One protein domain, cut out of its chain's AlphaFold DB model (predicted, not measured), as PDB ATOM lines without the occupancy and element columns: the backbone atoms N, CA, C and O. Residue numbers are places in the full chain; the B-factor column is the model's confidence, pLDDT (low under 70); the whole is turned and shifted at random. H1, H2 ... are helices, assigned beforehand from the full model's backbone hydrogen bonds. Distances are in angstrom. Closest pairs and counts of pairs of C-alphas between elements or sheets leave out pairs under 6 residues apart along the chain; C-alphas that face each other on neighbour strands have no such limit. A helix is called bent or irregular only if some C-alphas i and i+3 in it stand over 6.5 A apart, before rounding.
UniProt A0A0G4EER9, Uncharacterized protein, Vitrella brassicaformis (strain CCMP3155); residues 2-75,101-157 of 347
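This is residues 2 to 75 and 101 to 157 of the 347 residues of an uncharacterized protein of Vitrella brassicaformis (strain CCMP3155) (UniProt A0A0G4EER9). One very long helix, H4, has its first part packed into a small up-and-down bundle with three shorter helices, and its later part sticks out alone as an arm, residues 126 to 157. The shorter helices H1, H2 and H3 fold back and forth at one end of the long one, each running against the one before it, and H3 and then H4 carry on that alternation. The printed part has 131 residues, with four named helices in the order H1, H2, H3, H4 and no named strand; the class is all helix. The whole is extended, with a radius of gyration of the C-alphas of 24.3 A, and spans 90 by 25 by 21 A, the arm making much of the length.

H4, residues 101 to 156, is the longest helix; it runs 82.3 A from C-alpha 101 at (-26.497, -17.005, -48.453) to C-alpha 156 at (13.813, -35.441, 20.844). H3 holds residues 51 to 74 and measures 34.6 A. H2 holds residues 24 to 44 and measures 30.2 A. H1 holds residues 2 to 15, measures 19.9 A and begins at C-alpha 2 at (-27.933, -27.438, -24.218). No helix is bent.

The four helices form a bundle, up and down, each running against the one before it in the chain. H4 touches H3 with residues 101 to 116 alone. Their closest C-alphas, those of Val 65 and Val 105, are 5.9 A apart, and the two run opposite ways at a shallow tilt of 22 degrees. H2 and H3 are a helical hairpin; they touch, with the C-alphas of His 28 and Ala 62 closest at 5.2 A, and run opposite ways at a steep tilt of 38 degrees. H1 and H2 are a second helical hairpin; they touch, with the C-alphas of Leu 11 and Ala 34 closest at 7.4 A, and run opposite ways at a shallow tilt of 17 degrees. H4 is close but not clearly touching to H1, where the C-alphas of Thr 12 and Gln 106 are closest at 7.3 A, and to H2, where those of Phe 35 and Leu 113 are closest at 7.5 A. H1 and H3 are apart. In H1, H2, H3 and H4 every O i to N i+4 pair is within hydrogen-bond range.

The C-alphas farthest apart, those of Thr 75 and Ser 157, are 91.7 A apart. Without residues 126 to 157, which stand free, the body spans 45 by 24 by 19 A. Residues 76 to 100 are not printed, and C-alphas 75 and 101 are 12.1 A apart across this cut, which lies in the link from H3 to H4. The links H1 to H2 and H2 to H3 are short, and no link printed whole is long. The mean pLDDT of the printed part is 73.4; 33 residues are under 70, namely 2 to 24, 45 to 47, 73 to 75, 101 and 155 to 157.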
ATOM      1  N   GLN A   2     -26.504 -27.786 -24.058       40.38
ATOM      2  CA  GLN A   2     -27.933 -27.438 -24.218       40.38
ATOM      3  C   GLN A   2     -28.208 -25.919 -24.262       40.38
ATOM      4  O   GLN A   2     -28.989 -25.472 -25.094       40.38
ATOM      5  N   HIS A   3     -27.496 -25.112 -23.466       44.09
ATOM      6  CA  HIS A   3     -27.631 -23.646 -23.494       44.09
ATOM      7  C   HIS A   3     -27.067 -22.994 -24.768       44.09
ATOM      8  O   HIS A   3     -27.671 -22.077 -25.307       44.09
ATOM      9  N   LEU A   4     -25.959 -23.514 -25.302       46.69
ATOM     10  CA  LEU A   4     -25.348 -23.027 -26.548       46.69
ATOM     11  C   LEU A   4     -26.255 -23.295 -27.758       46.69
ATOM     12  O   LEU A   4     -26.389 -22.449 -28.632       46.69
ATOM     13  N   SER A   5     -26.944 -24.441 -27.756       47.41
ATOM     14  CA  SER A   5     -27.936 -24.788 -28.777       47.41
ATOM     15  C   SER A   5     -29.186 -23.903 -28.708       47.41
ATOM     16  O   SER A   5     -29.753 -23.589 -29.747       47.41
ATOM     17  N   ALA A   6     -29.605 -23.482 -27.508       49.00
ATOM     18  CA  ALA A   6     -30.732 -22.567 -27.318       49.00
ATOM     19  C   ALA A   6     -30.401 -21.136 -27.775       49.00
ATOM     20  O   ALA A   6     -31.223 -20.503 -28.430       49.00
ATOM     21  N   VAL A   7     -29.178 -20.664 -27.504       51.38
ATOM     22  CA  VAL A   7     -28.669 -19.371 -27.992       51.38
ATOM     23  C   VAL A   7     -28.539 -19.384 -29.518       51.38
ATOM     24  O   VAL A   7     -29.032 -18.467 -30.169       51.38
ATOM     25  N   LEU A   8     -27.995 -20.455 -30.113       53.62
ATOM     26  CA  LEU A   8     -27.992 -20.640 -31.571       53.62
ATOM     27  C   LEU A   8     -29.412 -20.643 -32.162       53.62
ATOM     28  O   LEU A   8     -29.631 -20.049 -33.213       53.62
ATOM     29  N   LEU A   9     -30.385 -21.286 -31.505       54.41
ATOM     30  CA  LEU A   9     -31.785 -21.331 -31.952       54.41
ATOM     31  C   LEU A   9     -32.476 -19.958 -31.876       54.41
ATOM     32  O   LEU A   9     -33.223 -19.598 -32.783       54.41
ATOM     33  N   LEU A  10     -32.196 -19.168 -30.836       51.28
ATOM     34  CA  LEU A  10     -32.698 -17.796 -30.686       51.28
ATOM     35  C   LEU A  10     -32.074 -16.839 -31.715       51.28
ATOM     36  O   LEU A  10     -32.776 -16.015 -32.302       51.28
ATOM     37  N   LEU A  11     -30.778 -17.000 -31.997       51.97
ATOM     38  CA  LEU A  11     -30.068 -16.245 -33.029       51.97
ATOM     39  C   LEU A  11     -30.532 -16.609 -34.438       51.97
ATOM     40  O   LEU A  11     -30.800 -15.715 -35.235       51.97
ATOM     41  N   THR A  12     -30.690 -17.892 -34.753       52.59
ATOM     42  CA  THR A  12     -31.121 -18.347 -36.088       52.59
ATOM     43  C   THR A  12     -32.574 -17.991 -36.394       52.59
ATOM     44  O   THR A  12     -32.876 -17.619 -37.527       52.59
ATOM     45  N   ALA A  13     -33.462 -18.001 -35.393       46.69
ATOM     46  CA  ALA A  13     -34.863 -17.623 -35.573       46.69
ATOM     47  C   ALA A  13     -35.083 -16.107 -35.760       46.69
ATOM     48  O   ALA A  13     -36.047 -15.715 -36.414       46.69
ATOM     49  N   SER A  14     -34.205 -15.254 -35.210       46.06
ATOM     50  CA  SER A  14     -34.390 -13.789 -35.206       46.06
ATOM     51  C   SER A  14     -33.499 -13.033 -36.214       46.06
ATOM     52  O   SER A  14     -33.884 -11.981 -36.734       46.06
ATOM     53  N   SER A  15     -32.310 -13.560 -36.541       50.97
ATOM     54  CA  SER A  15     -31.278 -12.804 -37.276       50.97
ATOM     55  C   SER A  15     -31.222 -13.063 -38.784       50.97
ATOM     56  O   SER A  15     -30.961 -12.129 -39.537       50.97
ATOM     57  N   ALA A  16     -31.527 -14.275 -39.261       47.38
ATOM     58  CA  ALA A  16     -31.353 -14.632 -40.674       47.38
ATOM     59  C   ALA A  16     -32.219 -13.788 -41.633       47.38
ATOM     60  O   ALA A  16     -31.771 -13.416 -42.715       47.38
ATOM     61  N   ALA A  17     -33.439 -13.433 -41.216       45.84
ATOM     62  CA  ALA A  17     -34.330 -12.563 -41.987       45.84
ATOM     63  C   ALA A  17     -34.012 -11.062 -41.814       45.84
ATOM     64  O   ALA A  17     -34.277 -10.278 -42.721       45.84
ATOM     65  N   SER A  18     -33.422 -10.664 -40.678       51.44
ATOM     66  CA  SER A  18     -33.105  -9.261 -40.353       51.44
ATOM     67  C   SER A  18     -31.738  -8.802 -40.887       51.44
ATOM     68  O   SER A  18     -31.544  -7.615 -41.138       51.44
ATOM     69  N   LEU A  19     -30.792  -9.727 -41.093       51.56
ATOM     70  CA  LEU A  19     -29.433  -9.452 -41.590       51.56
ATOM     71  C   LEU A  19     -29.376  -9.151 -43.096       51.56
ATOM     72  O   LEU A  19     -28.451  -8.492 -43.556       51.56
ATOM     73  N   LEU A  20     -30.374  -9.587 -43.870       52.25
ATOM     74  CA  LEU A  20     -30.405  -9.426 -45.331       52.25
ATOM     75  C   LEU A  20     -30.730  -7.992 -45.803       52.25
ATOM     76  O   LEU A  20     -30.744  -7.745 -47.008       52.25
ATOM     77  N   ALA A  21     -30.994  -7.049 -44.889       48.78
ATOM     78  CA  ALA A  21     -31.527  -5.725 -45.226       48.78
ATOM     79  C   ALA A  21     -30.743  -4.514 -44.671       48.78
ATOM     80  O   ALA A  21     -31.234  -3.391 -44.821       48.78
ATOM     81  N   HIS A  22     -29.591  -4.674 -43.998       59.94
ATOM     82  CA  HIS A  22     -29.045  -3.614 -43.126       59.94
ATOM     83  C   HIS A  22     -27.545  -3.288 -43.279       59.94
ATOM     84  O   HIS A  22     -26.742  -4.138 -43.654       59.94
ATOM     85  N   ASP A  23     -27.206  -2.028 -42.961       65.62
ATOM     86  CA  ASP A  23     -25.854  -1.446 -42.941       65.62
ATOM     87  C   ASP A  23     -24.962  -2.038 -41.830       65.62
ATOM     88  O   ASP A  23     -25.455  -2.631 -40.864       65.62
ATOM     89  N   PHE A  24     -23.641  -1.838 -41.952       68.81
ATOM     90  CA  PHE A  24     -22.605  -2.380 -41.057       68.81
ATOM     91  C   PHE A  24     -22.923  -2.217 -39.569       68.81
ATOM     92  O   PHE A  24     -22.851  -3.192 -38.818       68.81
ATOM     93  N   ASP A  25     -23.342  -1.018 -39.163       71.50
ATOM     94  CA  ASP A  25     -23.590  -0.682 -37.758       71.50
ATOM     95  C   ASP A  25     -24.692  -1.548 -37.135       71.50
ATOM     96  O   ASP A  25     -24.562  -2.019 -36.008       71.50
ATOM     97  N   ARG A  26     -25.747  -1.871 -37.891       72.94
ATOM     98  CA  ARG A  26     -26.857  -2.690 -37.380       72.94
ATOM     99  C   ARG A  26     -26.483  -4.163 -37.247       72.94
ATOM    100  O   ARG A  26     -26.885  -4.815 -36.286       72.94
ATOM    101  N   THR A  27     -25.716  -4.687 -38.201       70.44
ATOM    102  CA  THR A  27     -25.191  -6.061 -38.151       70.44
ATOM    103  C   THR A  27     -24.213  -6.223 -36.991       70.44
ATOM    104  O   THR A  27     -24.262  -7.218 -36.266       70.44
ATOM    105  N   HIS A  28     -23.371  -5.213 -36.776       77.25
ATOM    106  CA  HIS A  28     -22.459  -5.147 -35.646       77.25
ATOM    107  C   HIS A  28     -23.201  -5.119 -34.304       77.25
ATOM    108  O   HIS A  28     -22.854  -5.896 -33.422       77.25
ATOM    109  N   ASP A  29     -24.248  -4.303 -34.152       78.31
ATOM    110  CA  ASP A  29     -25.028  -4.222 -32.908       78.31
ATOM    111  C   ASP A  29     -25.736  -5.541 -32.566       78.31
ATOM    112  O   ASP A  29     -25.712  -5.986 -31.415       78.31
ATOM    113  N   ILE A  30     -26.322  -6.210 -33.567       77.94
ATOM    114  CA  ILE A  30     -26.988  -7.511 -33.385       77.94
ATOM    115  C   ILE A  30     -25.977  -8.572 -32.943       77.94
ATOM    116  O   ILE A  30     -26.228  -9.307 -31.985       77.94
ATOM    117  N   LEU A  31     -24.822  -8.643 -33.609       76.44
ATOM    118  CA  LEU A  31     -23.767  -9.584 -33.237       76.44
ATOM    119  C   LEU A  31     -23.183  -9.230 -31.867       76.44
ATOM    120  O   LEU A  31     -23.039 -10.110 -31.028       76.44
ATOM    121  N   SER A  32     -22.933  -7.958 -31.582       79.00
ATOM    122  CA  SER A  32     -22.445  -7.500 -30.278       79.00
ATOM    123  C   SER A  32     -23.390  -7.913 -29.143       79.00
ATOM    124  O   SER A  32     -22.943  -8.469 -28.135       79.00
ATOM    125  N   SER A  33     -24.706  -7.771 -29.333       79.81
ATOM    126  CA  SER A  33     -25.714  -8.272 -28.389       79.81
ATOM    127  C   SER A  33     -25.639  -9.794 -28.216       79.81
ATOM    128  O   SER A  33     -25.680 -10.287 -27.091       79.81
ATOM    129  N   ALA A  34     -25.470 -10.544 -29.307       75.38
ATOM    130  CA  ALA A  34     -25.351 -12.003 -29.301       75.38
ATOM    131  C   ALA A  34     -24.102 -12.504 -28.552       75.38
ATOM    132  O   ALA A  34     -24.171 -13.423 -27.735       75.38
ATOM    133  N   PHE A  35     -22.953 -11.871 -28.802       77.44
ATOM    134  CA  PHE A  35     -21.700 -12.158 -28.106       77.44
ATOM    135  C   PHE A  35     -21.773 -11.751 -26.625       77.44
ATOM    136  O   PHE A  35     -21.219 -12.454 -25.778       77.44
ATOM    137  N   THR A  36     -22.505 -10.682 -26.292       79.94
ATOM    138  CA  THR A  36     -22.759 -10.262 -24.902       79.94
ATOM    139  C   THR A  36     -23.647 -11.262 -24.161       79.94
ATOM    140  O   THR A  36     -23.346 -11.647 -23.034       79.94
ATOM    141  N   GLU A  37     -24.712 -11.754 -24.792       80.12
ATOM    142  CA  GLU A  37     -25.587 -12.772 -24.204       80.12
ATOM    143  C   GLU A  37     -24.853 -14.107 -24.001       80.12
ATOM    144  O   GLU A  37     -24.951 -14.727 -22.938       80.12
ATOM    145  N   MET A  38     -24.017 -14.504 -24.967       73.88
ATOM    146  CA  MET A  38     -23.111 -15.641 -24.810       73.88
ATOM    147  C   MET A  38     -22.128 -15.427 -23.647       73.88
ATOM    148  O   MET A  38     -21.905 -16.356 -22.872       73.88
ATOM    149  N   SER A  39     -21.575 -14.220 -23.485       76.75
ATOM    150  CA  SER A  39     -20.714 -13.871 -22.347       76.75
ATOM    151  C   SER A  39     -21.419 -14.071 -21.017       76.75
ATOM    152  O   SER A  39     -20.879 -14.734 -20.139       76.75
ATOM    153  N   ASN A  40     -22.643 -13.555 -20.887       78.94
ATOM    154  CA  ASN A  40     -23.435 -13.673 -19.665       78.94
ATOM    155  C   ASN A  40     -23.695 -15.144 -19.316       78.94
ATOM    156  O   ASN A  40     -23.591 -15.544 -18.158       78.94
ATOM    157  N   HIS A  41     -23.982 -15.981 -20.317       74.75
ATOM    158  CA  HIS A  41     -24.155 -17.418 -20.108       74.75
ATOM    159  C   HIS A  41     -22.859 -18.147 -19.740       74.75
ATOM    160  O   HIS A  41     -22.879 -19.061 -18.909       74.75
ATOM    161  N   LEU A  42     -21.729 -17.760 -20.334       70.25
ATOM    162  CA  LEU A  42     -20.422 -18.305 -19.974       70.25
ATOM    163  C   LEU A  42     -20.034 -17.889 -18.549       70.25
ATOM    164  O   LEU A  42     -19.613 -18.738 -17.767       70.25
ATOM    165  N   GLU A  43     -20.286 -16.640 -18.164       77.38
ATOM    166  CA  GLU A  43     -20.024 -16.123 -16.822       77.38
ATOM    167  C   GLU A  43     -20.886 -16.815 -15.758       77.38
ATOM    168  O   GLU A  43     -20.358 -17.265 -14.740       77.38
ATOM    169  N   GLN A  44     -22.180 -17.030 -16.029       77.12
ATOM    170  CA  GLN A  44     -23.060 -17.859 -15.187       77.12
ATOM    171  C   GLN A  44     -22.558 -19.303 -15.049       77.12
ATOM    172  O   GLN A  44     -22.797 -19.954 -14.034       77.12
ATOM    173  N   SER A  45     -21.837 -19.797 -16.056       68.56
ATOM    174  CA  SER A  45     -21.196 -21.115 -16.042       68.56
ATOM    175  C   SER A  45     -19.805 -21.102 -15.385       68.56
ATOM    176  O   SER A  45     -19.104 -22.111 -15.422       68.56
ATOM    177  N   GLY A  46     -19.377 -19.975 -14.799       66.31
ATOM    178  CA  GLY A  46     -18.061 -19.801 -14.169       66.31
ATOM    179  C   GLY A  46     -16.906 -19.575 -15.155       66.31
ATOM    180  O   GLY A  46     -15.741 -19.559 -14.756       66.31
ATOM    181  N   LEU A  47     -17.211 -19.396 -16.441       67.38
ATOM    182  CA  LEU A  47     -16.259 -19.143 -17.518       67.38
ATOM    183  C   LEU A  47     -16.255 -17.643 -17.839       67.38
ATOM    184  O   LEU A  47     -17.012 -17.171 -18.680       67.38
ATOM    185  N   SER A  48     -15.392 -16.871 -17.176       72.50
ATOM    186  CA  SER A  48     -15.249 -15.442 -17.486       72.50
ATOM    187  C   SER A  48     -14.558 -15.260 -18.844       72.50
ATOM    188  O   SER A  48     -13.397 -15.666 -18.999       72.50
ATOM    189  N   VAL A  49     -15.218 -14.607 -19.795       72.50
ATOM    190  CA  VAL A  49     -14.602 -14.175 -21.057       72.50
ATOM    191  C   VAL A  49     -14.289 -12.688 -20.971       72.50
ATOM    192  O   VAL A  49     -15.024 -11.926 -20.355       72.50
ATOM    193  N   ASP A  50     -13.161 -12.282 -21.546       78.75
ATOM    194  CA  ASP A  50     -12.786 -10.873 -21.603       78.75
ATOM    195  C   ASP A  50     -13.747 -10.117 -22.545       78.75
ATOM    196  O   ASP A  50     -13.837 -10.491 -23.722       78.75
ATOM    197  N   PRO A  51     -14.459  -9.078 -22.071       77.19
ATOM    198  CA  PRO A  51     -15.390  -8.316 -22.899       77.19
ATOM    199  C   PRO A  51     -14.713  -7.651 -24.106       77.19
ATOM    200  O   PRO A  51     -15.345  -7.525 -25.154       77.19
ATOM    201  N   ALA A  52     -13.425  -7.296 -24.016       80.00
ATOM    202  CA  ALA A  52     -12.691  -6.730 -25.151       80.00
ATOM    203  C   ALA A  52     -12.548  -7.740 -26.303       80.00
ATOM    204  O   ALA A  52     -12.741  -7.401 -27.469       80.00
ATOM    205  N   PHE A  53     -12.288  -9.005 -25.969       79.19
ATOM    206  CA  PHE A  53     -12.147 -10.085 -26.945       79.19
ATOM    207  C   PHE A  53     -13.474 -10.430 -27.633       79.19
ATOM    208  O   PHE A  53     -13.508 -10.741 -28.825       79.19
ATOM    209  N   LEU A  54     -14.583 -10.364 -26.893       77.06
ATOM    210  CA  LEU A  54     -15.920 -10.582 -27.445       77.06
ATOM    211  C   LEU A  54     -16.334  -9.460 -28.390       77.06
ATOM    212  O   LEU A  54     -16.878  -9.738 -29.455       77.06
ATOM    213  N   HIS A  55     -16.022  -8.214 -28.039       78.56
ATOM    214  CA  HIS A  55     -16.268  -7.069 -28.907       78.56
ATOM    215  C   HIS A  55     -15.442  -7.153 -30.200       78.56
ATOM    216  O   HIS A  55     -15.957  -6.895 -31.285       78.56
ATOM    217  N   GLU A  56     -14.171  -7.550 -30.115       82.50
ATOM    218  CA  GLU A  56     -13.319  -7.766 -31.291       82.50
ATOM    219  C   GLU A  56     -13.842  -8.912 -32.173       82.50
ATOM    220  O   GLU A  56     -13.879  -8.803 -33.399       82.50
ATOM    221  N   SER A  57     -14.327  -9.991 -31.557       77.44
ATOM    222  CA  SER A  57     -14.904 -11.133 -32.275       77.44
ATOM    223  C   SER A  57     -16.233 -10.790 -32.953       77.44
ATOM    224  O   SER A  57     -16.451 -11.193 -34.094       77.44
ATOM    225  N   ALA A  58     -17.091 -10.000 -32.298       74.62
ATOM    226  CA  ALA A  58     -18.320  -9.473 -32.886       74.62
ATOM    227  C   ALA A  58     -18.024  -8.545 -34.071       74.62
ATOM    228  O   ALA A  58     -18.677  -8.638 -35.111       74.62
ATOM    229  N   HIS A  59     -16.996  -7.704 -33.943       79.19
ATOM    230  CA  HIS A  59     -16.552  -6.805 -35.002       79.19
ATOM    231  C   HIS A  59     -16.034  -7.557 -36.234       79.19
ATOM    232  O   HIS A  59     -16.441  -7.265 -37.360       79.19
ATOM    233  N   ASN A  60     -15.188  -8.568 -36.027       81.19
ATOM    234  CA  ASN A  60     -14.665  -9.406 -37.106       81.19
ATOM    235  C   ASN A  60     -15.773 -10.234 -37.773       81.19
ATOM    236  O   ASN A  60     -15.850 -10.271 -38.998       81.19
ATOM    237  N   ALA A  61     -16.692 -10.804 -36.986       77.75
ATOM    238  CA  ALA A  61     -17.845 -11.519 -37.521       77.75
ATOM    239  C   ALA A  61     -18.746 -10.601 -38.364       77.75
ATOM    240  O   ALA A  61     -19.168 -10.991 -39.450       77.75
ATOM    241  N   ALA A  62     -19.003  -9.367 -37.914       74.94
ATOM    242  CA  ALA A  62     -19.793  -8.394 -38.669       74.94
ATOM    243  C   ALA A  62     -19.135  -8.043 -40.009       74.94
ATOM    244  O   ALA A  62     -19.802  -8.011 -41.044       74.94
ATOM    245  N   LYS A  63     -17.813  -7.837 -39.999       81.38
ATOM    246  CA  LYS A  63     -17.020  -7.559 -41.198       81.38
ATOM    247  C   LYS A  63     -17.058  -8.718 -42.196       81.38
ATOM    248  O   LYS A  63     -17.276  -8.482 -43.384       81.38
ATOM    249  N   ASP A  64     -16.894  -9.949 -41.723       80.69
ATOM    250  CA  ASP A  64     -16.920 -11.134 -42.581       80.69
ATOM    251  C   ASP A  64     -18.325 -11.381 -43.157       80.69
ATOM    252  O   ASP A  64     -18.459 -11.703 -44.337       80.69
ATOM    253  N   VAL A  65     -19.387 -11.158 -42.369       77.56
ATOM    254  CA  VAL A  65     -20.780 -11.252 -42.843       77.56
ATOM    255  C   VAL A  65     -21.050 -10.230 -43.944       77.56
ATOM    256  O   VAL A  65     -21.620 -10.579 -44.975       77.56
ATOM    257  N   LEU A  66     -20.597  -8.986 -43.782       78.44
ATOM    258  CA  LEU A  66     -20.736  -7.966 -44.824       78.44
ATOM    259  C   LEU A  66     -19.951  -8.291 -46.081       78.44
ATOM    260  O   LEU A  66     -20.466  -8.085 -47.175       78.44
ATOM    261  N   HIS A  67     -18.756  -8.859 -45.947       80.38
ATOM    262  CA  HIS A  67     -17.988  -9.289 -47.106       80.38
ATOM    263  C   HIS A  67     -18.715 -10.385 -47.903       80.38
ATOM    264  O   HIS A  67     -18.754 -10.330 -49.134       80.38
ATOM    265  N   VAL A  68     -19.351 -11.343 -47.219       79.69
ATOM    266  CA  VAL A  68     -20.185 -12.386 -47.847       79.69
ATOM    267  C   VAL A  68     -21.425 -11.781 -48.519       79.69
ATOM    268  O   VAL A  68     -21.743 -12.114 -49.658       79.69
ATOM    269  N   LEU A  69     -22.102 -10.833 -47.866       73.38
ATOM    270  CA  LEU A  69     -23.258 -10.138 -48.447       73.38
ATOM    271  C   LEU A  69     -22.874  -9.304 -49.683       73.38
ATOM    272  O   LEU A  69     -23.612  -9.268 -50.669       73.38
ATOM    273  N   GLU A  70     -21.716  -8.648 -49.654       76.25
ATOM    274  CA  GLU A  70     -21.234  -7.789 -50.733       76.25
ATOM    275  C   GLU A  70     -20.738  -8.594 -51.941       76.25
ATOM    276  O   GLU A  70     -21.038  -8.242 -53.084       76.25
ATOM    277  N   THR A  71     -20.082  -9.733 -51.709       76.62
ATOM    278  CA  THR A  71     -19.692 -10.674 -52.774       76.62
ATOM    279  C   THR A  71     -20.905 -11.324 -53.451       76.62
ATOM    280  O   THR A  71     -20.914 -11.457 -54.679       76.62
ATOM    281  N   HIS A  72     -21.970 -11.632 -52.699       70.00
ATOM    282  CA  HIS A  72     -23.237 -12.139 -53.259       70.00
ATOM    283  C   HIS A  72     -24.027 -11.066 -54.022       70.00
ATOM    284  O   HIS A  72     -24.743 -11.363 -54.975       70.00
ATOM    285  N   ARG A  73     -23.883  -9.789 -53.640       67.06
ATOM    286  CA  ARG A  73     -24.487  -8.650 -54.353       67.06
ATOM    287  C   ARG A  73     -23.770  -8.328 -55.668       67.06
ATOM    288  O   ARG A  73     -24.392  -7.805 -56.591       67.06
ATOM    289  N   GLN A  74     -22.473  -8.617 -55.749       62.22
ATOM    290  CA  GLN A  74     -21.646  -8.376 -56.934       62.22
ATOM    291  C   GLN A  74     -21.662  -9.532 -57.943       62.22
ATOM    292  O   GLN A  74     -21.145  -9.363 -59.045       62.22
ATOM    293  N   THR A  75     -22.267 -10.681 -57.621       52.47
ATOM    294  CA  THR A  75     -22.456 -11.786 -58.572       52.47
ATOM    295  C   THR A  75     -23.622 -11.442 -59.512       52.47
ATOM    296  O   THR A  75     -24.777 -11.454 -59.083       52.47
ATOM    297  N   LEU A 101     -27.033 -18.177 -49.154       69.50
ATOM    298  CA  LEU A 101     -26.497 -17.005 -48.453       69.50
ATOM    299  C   LEU A 101     -26.811 -17.024 -46.951       69.50
ATOM    300  O   LEU A 101     -25.931 -16.782 -46.127       69.50
ATOM    301  N   VAL A 102     -28.061 -17.334 -46.588       72.31
ATOM    302  CA  VAL A 102     -28.466 -17.469 -45.181       72.31
ATOM    303  C   VAL A 102     -27.657 -18.570 -44.501       72.31
ATOM    304  O   VAL A 102     -27.154 -18.365 -43.397       72.31
ATOM    305  N   HIS A 103     -27.467 -19.706 -45.177       77.38
ATOM    306  CA  HIS A 103     -26.683 -20.809 -44.637       77.38
ATOM    307  C   HIS A 103     -25.198 -20.441 -44.489       77.38
ATOM    308  O   HIS A 103     -24.585 -20.804 -43.486       77.38
ATOM    309  N   GLN A 104     -24.610 -19.686 -45.426       74.50
ATOM    310  CA  GLN A 104     -23.223 -19.207 -45.330       74.50
ATOM    311  C   GLN A 104     -23.021 -18.215 -44.181       74.50
ATOM    312  O   GLN A 104     -22.093 -18.386 -43.389       74.50
ATOM    313  N   VAL A 105     -23.903 -17.220 -44.045       74.31
ATOM    314  CA  VAL A 105     -23.863 -16.247 -42.940       74.31
ATOM    315  C   VAL A 105     -24.043 -16.952 -41.599       74.31
ATOM    316  O   VAL A 105     -23.273 -16.712 -40.670       74.31
ATOM    317  N   GLN A 106     -24.996 -17.881 -41.506       79.38
ATOM    318  CA  GLN A 106     -25.200 -18.686 -40.306       79.38
ATOM    319  C   GLN A 106     -23.944 -19.497 -39.956       79.38
ATOM    320  O   GLN A 106     -23.449 -19.401 -38.835       79.38
ATOM    321  N   THR A 107     -23.375 -20.224 -40.920       78.94
ATOM    322  CA  THR A 107     -22.170 -21.050 -40.706       78.94
ATOM    323  C   THR A 107     -20.981 -20.202 -40.240       78.94
ATOM    324  O   THR A 107     -20.191 -20.618 -39.391       78.94
ATOM    325  N   LEU A 108     -20.848 -18.984 -40.769       79.75
ATOM    326  CA  LEU A 108     -19.783 -18.053 -40.409       79.75
ATOM    327  C   LEU A 108     -19.933 -17.501 -38.982       79.75
ATOM    328  O   LEU A 108     -18.940 -17.412 -38.251       79.75
ATOM    329  N   VAL A 109     -21.158 -17.151 -38.573       77.00
ATOM    330  CA  VAL A 109     -21.459 -16.700 -37.206       77.00
ATOM    331  C   VAL A 109     -21.244 -17.841 -36.212       77.00
ATOM    332  O   VAL A 109     -20.585 -17.648 -35.191       77.00
ATOM    333  N   GLU A 110     -21.710 -19.049 -36.534       79.88
ATOM    334  CA  GLU A 110     -21.472 -20.249 -35.725       79.88
ATOM    335  C   GLU A 110     -19.976 -20.513 -35.536       79.88
ATOM    336  O   GLU A 110     -19.526 -20.766 -34.417       79.88
ATOM    337  N   LYS A 111     -19.176 -20.373 -36.600       82.50
ATOM    338  CA  LYS A 111     -17.719 -20.525 -36.529       82.50
ATOM    339  C   LYS A 111     -17.079 -19.526 -35.562       82.50
ATOM    340  O   LYS A 111     -16.222 -19.923 -34.774       82.50
ATOM    341  N   HIS A 112     -17.487 -18.256 -35.590       77.81
ATOM    342  CA  HIS A 112     -16.954 -17.243 -34.674       77.81
ATOM    343  C   HIS A 112     -17.381 -17.490 -33.220       77.81
ATOM    344  O   HIS A 112     -16.547 -17.412 -32.318       77.81
ATOM    345  N   LEU A 113     -18.642 -17.866 -32.985       75.69
ATOM    346  CA  LEU A 113     -19.132 -18.227 -31.649       75.69
ATOM    347  C   LEU A 113     -18.379 -19.438 -31.078       75.69
ATOM    348  O   LEU A 113     -17.954 -19.417 -29.921       75.69
ATOM    349  N   LEU A 114     -18.157 -20.472 -31.895       80.69
ATOM    350  CA  LEU A 114     -17.388 -21.655 -31.503       80.69
ATOM    351  C   LEU A 114     -15.932 -21.310 -31.175       80.69
ATOM    352  O   LEU A 114     -15.404 -21.804 -30.181       80.69
ATOM    353  N   LEU A 115     -15.301 -20.427 -31.952       83.19
ATOM    354  CA  LEU A 115     -13.926 -19.989 -31.709       83.19
ATOM    355  C   LEU A 115     -13.799 -19.209 -30.387       83.19
ATOM    356  O   LEU A 115     -12.847 -19.413 -29.625       83.19
ATOM    357  N   CYS A 116     -14.787 -18.373 -30.054       77.69
ATOM    358  CA  CYS A 116     -14.845 -17.702 -28.755       77.69
ATOM    359  C   CYS A 116     -15.039 -18.688 -27.601       77.69
ATOM    360  O   CYS A 116     -14.316 -18.611 -26.603       77.69
ATOM    361  N   ALA A 117     -15.971 -19.634 -27.743       75.31
ATOM    362  CA  ALA A 117     -16.230 -20.657 -26.734       75.31
ATOM    363  C   ALA A 117     -14.998 -21.544 -26.492       75.31
ATOM    364  O   ALA A 117     -14.638 -21.806 -25.344       75.31
ATOM    365  N   GLU A 118     -14.296 -21.952 -27.551       82.62
ATOM    366  CA  GLU A 118     -13.058 -22.726 -27.445       82.62
ATOM    367  C   GLU A 118     -11.965 -21.943 -26.705       82.62
ATOM    368  O   GLU A 118     -11.299 -22.473 -25.813       82.62
ATOM    369  N   THR A 119     -11.799 -20.660 -27.027       81.06
ATOM    370  CA  THR A 119     -10.798 -19.805 -26.378       81.06
ATOM    371  C   THR A 119     -11.104 -19.611 -24.890       81.06
ATOM    372  O   THR A 119     -10.196 -19.666 -24.054       81.06
ATOM    373  N   ALA A 120     -12.382 -19.436 -24.542       74.62
ATOM    374  CA  ALA A 120     -12.844 -19.357 -23.159       74.62
ATOM    375  C   ALA A 120     -12.555 -20.653 -22.388       74.62
ATOM    376  O   ALA A 120     -11.996 -20.609 -21.289       74.62
ATOM    377  N   LEU A 121     -12.860 -21.805 -22.992       77.31
ATOM    378  CA  LEU A 121     -12.591 -23.118 -22.408       77.31
ATOM    379  C   LEU A 121     -11.093 -23.340 -22.189       77.31
ATOM    380  O   LEU A 121     -10.702 -23.698 -21.083       77.31
ATOM    381  N   ARG A 122     -10.237 -23.041 -23.176       82.50
ATOM    382  CA  ARG A 122      -8.775 -23.165 -23.021       82.50
ATOM    383  C   ARG A 122      -8.238 -22.306 -21.874       82.50
ATOM    384  O   ARG A 122      -7.416 -22.778 -21.091       82.50
ATOM    385  N   LYS A 123      -8.708 -21.057 -21.741       79.06
ATOM    386  CA  LYS A 123      -8.320 -20.178 -20.622       79.06
ATOM    387  C   LYS A 123      -8.766 -20.749 -19.275       79.06
ATOM    388  O   LYS A 123      -8.007 -20.682 -18.310       79.06
ATOM    389  N   ALA A 124      -9.970 -21.310 -19.202       71.75
ATOM    390  CA  ALA A 124     -10.467 -21.940 -17.985       71.75
ATOM    391  C   ALA A 124      -9.660 -23.189 -17.614       71.75
ATOM    392  O   ALA A 124      -9.245 -23.309 -16.464       71.75
ATOM    393  N   THR A 125      -9.344 -24.053 -18.583       78.94
ATOM    394  CA  THR A 125      -8.476 -25.219 -18.368       78.94
ATOM    395  C   THR A 125      -7.109 -24.798 -17.832       78.94
ATOM    396  O   THR A 125      -6.686 -25.304 -16.800       78.94
ATOM    397  N   ALA A 126      -6.473 -23.786 -18.430       80.38
ATOM    398  CA  ALA A 126      -5.183 -23.282 -17.955       80.38
ATOM    399  C   ALA A 126      -5.239 -22.744 -16.510       80.38
ATOM    400  O   ALA A 126      -4.301 -22.932 -15.734       80.38
ATOM    401  N   ARG A 127      -6.343 -22.090 -16.115       79.06
ATOM    402  CA  ARG A 127      -6.559 -21.642 -14.728       79.06
ATOM    403  C   ARG A 127      -6.743 -22.821 -13.773       79.06
ATOM    404  O   ARG A 127      -6.184 -22.794 -12.677       79.06
ATOM    405  N   CYS A 128      -7.491 -23.845 -14.180       78.25
ATOM    406  CA  CYS A 128      -7.645 -25.076 -13.408       78.25
ATOM    407  C   CYS A 128      -6.302 -25.789 -13.223       78.25
ATOM    408  O   CYS A 128      -5.962 -26.133 -12.094       78.25
ATOM    409  N   ASP A 129      -5.503 -25.927 -14.279       88.06
ATOM    410  CA  ASP A 129      -4.181 -26.556 -14.211       88.06
ATOM    411  C   ASP A 129      -3.238 -25.785 -13.275       88.06
ATOM    412  O   ASP A 129      -2.564 -26.380 -12.430       88.06
ATOM    413  N   ALA A 130      -3.243 -24.450 -13.345       84.69
ATOM    414  CA  ALA A 130      -2.473 -23.606 -12.432       84.69
ATOM    415  C   ALA A 130      -2.926 -23.760 -10.966       84.69
ATOM    416  O   ALA A 130      -2.089 -23.836 -10.062       84.69
ATOM    417  N   ALA A 131      -4.237 -23.845 -10.719       79.44
ATOM    418  CA  ALA A 131      -4.786 -24.075  -9.384       79.44
ATOM    419  C   ALA A 131      -4.410 -25.464  -8.842       79.44
ATOM    420  O   ALA A 131      -4.004 -25.582  -7.683       79.44
ATOM    421  N   VAL A 132      -4.473 -26.503  -9.680       89.94
ATOM    422  CA  VAL A 132      -4.042 -27.863  -9.328       89.94
ATOM    423  C   VAL A 132      -2.554 -27.879  -8.984       89.94
ATOM    424  O   VAL A 132      -2.187 -28.396  -7.928       89.94
ATOM    425  N   ALA A 133      -1.704 -27.254  -9.799       88.31
ATOM    426  CA  ALA A 133      -0.271 -27.156  -9.524       88.31
ATOM    427  C   ALA A 133       0.018 -26.428  -8.196       88.31
ATOM    428  O   ALA A 133       0.877 -26.846  -7.415       88.31
ATOM    429  N   HIS A 134      -0.731 -25.364  -7.889       87.62
ATOM    430  CA  HIS A 134      -0.615 -24.652  -6.618       87.62
ATOM    431  C   HIS A 134      -1.029 -25.523  -5.419       87.62
ATOM    432  O   HIS A 134      -0.307 -25.583  -4.421       87.62
ATOM    433  N   LEU A 135      -2.146 -26.253  -5.519       87.31
ATOM    434  CA  LEU A 135      -2.597 -27.184  -4.479       87.31
ATOM    435  C   LEU A 135      -1.606 -28.333  -4.266       87.31
ATOM    436  O   LEU A 135      -1.295 -28.665  -3.122       87.31
ATOM    437  N   GLN A 136      -1.044 -28.890  -5.341       92.25
ATOM    438  CA  GLN A 136       0.013 -29.901  -5.263       92.25
ATOM    439  C   GLN A 136       1.252 -29.367  -4.534       92.25
ATOM    440  O   GLN A 136       1.825 -30.065  -3.697       92.25
ATOM    441  N   LYS A 137       1.640 -28.109  -4.777       91.62
ATOM    442  CA  LYS A 137       2.751 -27.464  -4.065       91.62
ATOM    443  C   LYS A 137       2.461 -27.290  -2.572       91.62
ATOM    444  O   LYS A 137       3.348 -27.546  -1.752       91.62
ATOM    445  N   ILE A 138       1.245 -26.875  -2.207       90.25
ATOM    446  CA  ILE A 138       0.822 -26.776  -0.801       90.25
ATOM    447  C   ILE A 138       0.888 -28.154  -0.141       90.25
ATOM    448  O   ILE A 138       1.506 -28.284   0.915       90.25
ATOM    449  N   LEU A 139       0.331 -29.184  -0.784       88.94
ATOM    450  CA  LEU A 139       0.335 -30.553  -0.273       88.94
ATOM    451  C   LEU A 139       1.761 -31.093  -0.080       88.94
ATOM    452  O   LEU A 139       2.089 -31.623   0.976       88.94
ATOM    453  N   ALA A 140       2.646 -30.894  -1.056       89.44
ATOM    454  CA  ALA A 140       4.045 -31.307  -0.946       89.44
ATOM    455  C   ALA A 140       4.800 -30.564   0.173       89.44
ATOM    456  O   ALA A 140       5.788 -31.068   0.714       89.44
ATOM    457  N   THR A 141       4.376 -29.342   0.501       91.44
ATOM    458  CA  THR A 141       4.957 -28.552   1.595       91.44
ATOM    459  C   THR A 141       4.426 -29.023   2.949       91.44
ATOM    460  O   THR A 141       5.214 -29.200   3.877       91.44
ATOM    461  N   SER A 142       3.121 -29.293   3.064       84.88
ATOM    462  CA  SER A 142       2.523 -29.806   4.299       84.88
ATOM    463  C   SER A 142       3.026 -31.209   4.639       84.88
ATOM    464  O   SER A 142       3.393 -31.453   5.783       84.88
ATOM    465  N   GLN A 143       3.147 -32.099   3.650       89.50
ATOM    466  CA  GLN A 143       3.702 -33.444   3.839       89.50
ATOM    467  C   GLN A 143       5.146 -33.409   4.349       89.50
ATOM    468  O   GLN A 143       5.483 -34.138   5.280       89.50
ATOM    469  N   ARG A 144       5.991 -32.527   3.795       89.12
ATOM    470  CA  ARG A 144       7.362 -32.338   4.295       89.12
ATOM    471  C   ARG A 144       7.381 -31.855   5.738       89.12
ATOM    472  O   ARG A 144       8.152 -32.387   6.524       89.12
ATOM    473  N   LYS A 145       6.523 -30.895   6.093       88.44
ATOM    474  CA  LYS A 145       6.436 -30.394   7.468       88.44
ATOM    475  C   LYS A 145       6.033 -31.499   8.446       88.44
ATOM    476  O   LYS A 145       6.719 -31.695   9.436       88.44
ATOM    477  N   VAL A 146       4.995 -32.273   8.124       86.44
ATOM    478  CA  VAL A 146       4.554 -33.403   8.961       86.44
ATOM    479  C   VAL A 146       5.667 -34.440   9.137       86.44
ATOM    480  O   VAL A 146       5.861 -34.942  10.239       86.44
ATOM    481  N   ALA A 147       6.421 -34.747   8.078       83.50
ATOM    482  CA  ALA A 147       7.546 -35.676   8.163       83.50
ATOM    483  C   ALA A 147       8.673 -35.150   9.071       83.50
ATOM    484  O   ALA A 147       9.212 -35.913   9.872       83.50
ATOM    485  N   THR A 148       9.004 -33.858   8.976       83.56
ATOM    486  CA  THR A 148       9.995 -33.221   9.853       83.56
ATOM    487  C   THR A 148       9.531 -33.222  11.306       83.56
ATOM    488  O   THR A 148      10.274 -33.684  12.166       83.56
ATOM    489  N   ASP A 149       8.294 -32.795  11.573       79.88
ATOM    490  CA  ASP A 149       7.733 -32.729  12.927       79.88
ATOM    491  C   ASP A 149       7.684 -34.136  13.567       79.88
ATOM    492  O   ASP A 149       8.038 -34.318  14.731       79.88
ATOM    493  N   ALA A 150       7.324 -35.172  12.800       72.50
ATOM    494  CA  ALA A 150       7.352 -36.559  13.271       72.50
ATOM    495  C   ALA A 150       8.776 -37.052  13.581       72.50
ATOM    496  O   ALA A 150       8.990 -37.769  14.563       72.50
ATOM    497  N   HIS A 151       9.758 -36.672  12.760       78.00
ATOM    498  CA  HIS A 151      11.157 -37.016  12.998       78.00
ATOM    499  C   HIS A 151      11.714 -36.316  14.244       78.00
ATOM    500  O   HIS A 151      12.432 -36.936  15.030       78.00
ATOM    501  N   GLU A 152      11.350 -35.055  14.465       75.12
ATOM    502  CA  GLU A 152      11.721 -34.295  15.659       75.12
ATOM    503  C   GLU A 152      11.115 -34.916  16.923       75.12
ATOM    504  O   GLU A 152      11.828 -35.140  17.898       75.12
ATOM    505  N   ILE A 153       9.842 -35.328  16.880       73.44
ATOM    506  CA  ILE A 153       9.209 -36.061  17.984       73.44
ATOM    507  C   ILE A 153       9.975 -37.352  18.287       73.44
ATOM    508  O   ILE A 153      10.256 -37.626  19.446       73.44
ATOM    509  N   LEU A 154      10.355 -38.145  17.283       72.94
ATOM    510  CA  LEU A 154      11.097 -39.390  17.519       72.94
ATOM    511  C   LEU A 154      12.506 -39.155  18.081       72.94
ATOM    512  O   LEU A 154      12.952 -39.912  18.941       72.94
ATOM    513  N   THR A 155      13.206 -38.128  17.601       67.00
ATOM    514  CA  THR A 155      14.610 -37.869  17.963       67.00
ATOM    515  C   THR A 155      14.768 -37.091  19.265       67.00
ATOM    516  O   THR A 155      15.747 -37.301  19.978       67.00
ATOM    517  N   MET A 156      13.802 -36.238  19.613       67.81
ATOM    518  CA  MET A 156      13.813 -35.441  20.844       67.81
ATOM    519  C   MET A 156      12.906 -35.996  21.944       67.81
ATOM    520  O   MET A 156      12.856 -35.444  23.045       67.81
ATOM    521  N   SER A 157      12.186 -37.087  21.682       69.00
ATOM    522  CA  SER A 157      11.312 -37.687  22.680       69.00
ATOM    523  C   SER A 157      12.104 -38.162  23.898       69.00
ATOM    524  O   SER A 157      12.941 -39.065  23.832       69.00
TER     525      SER A 157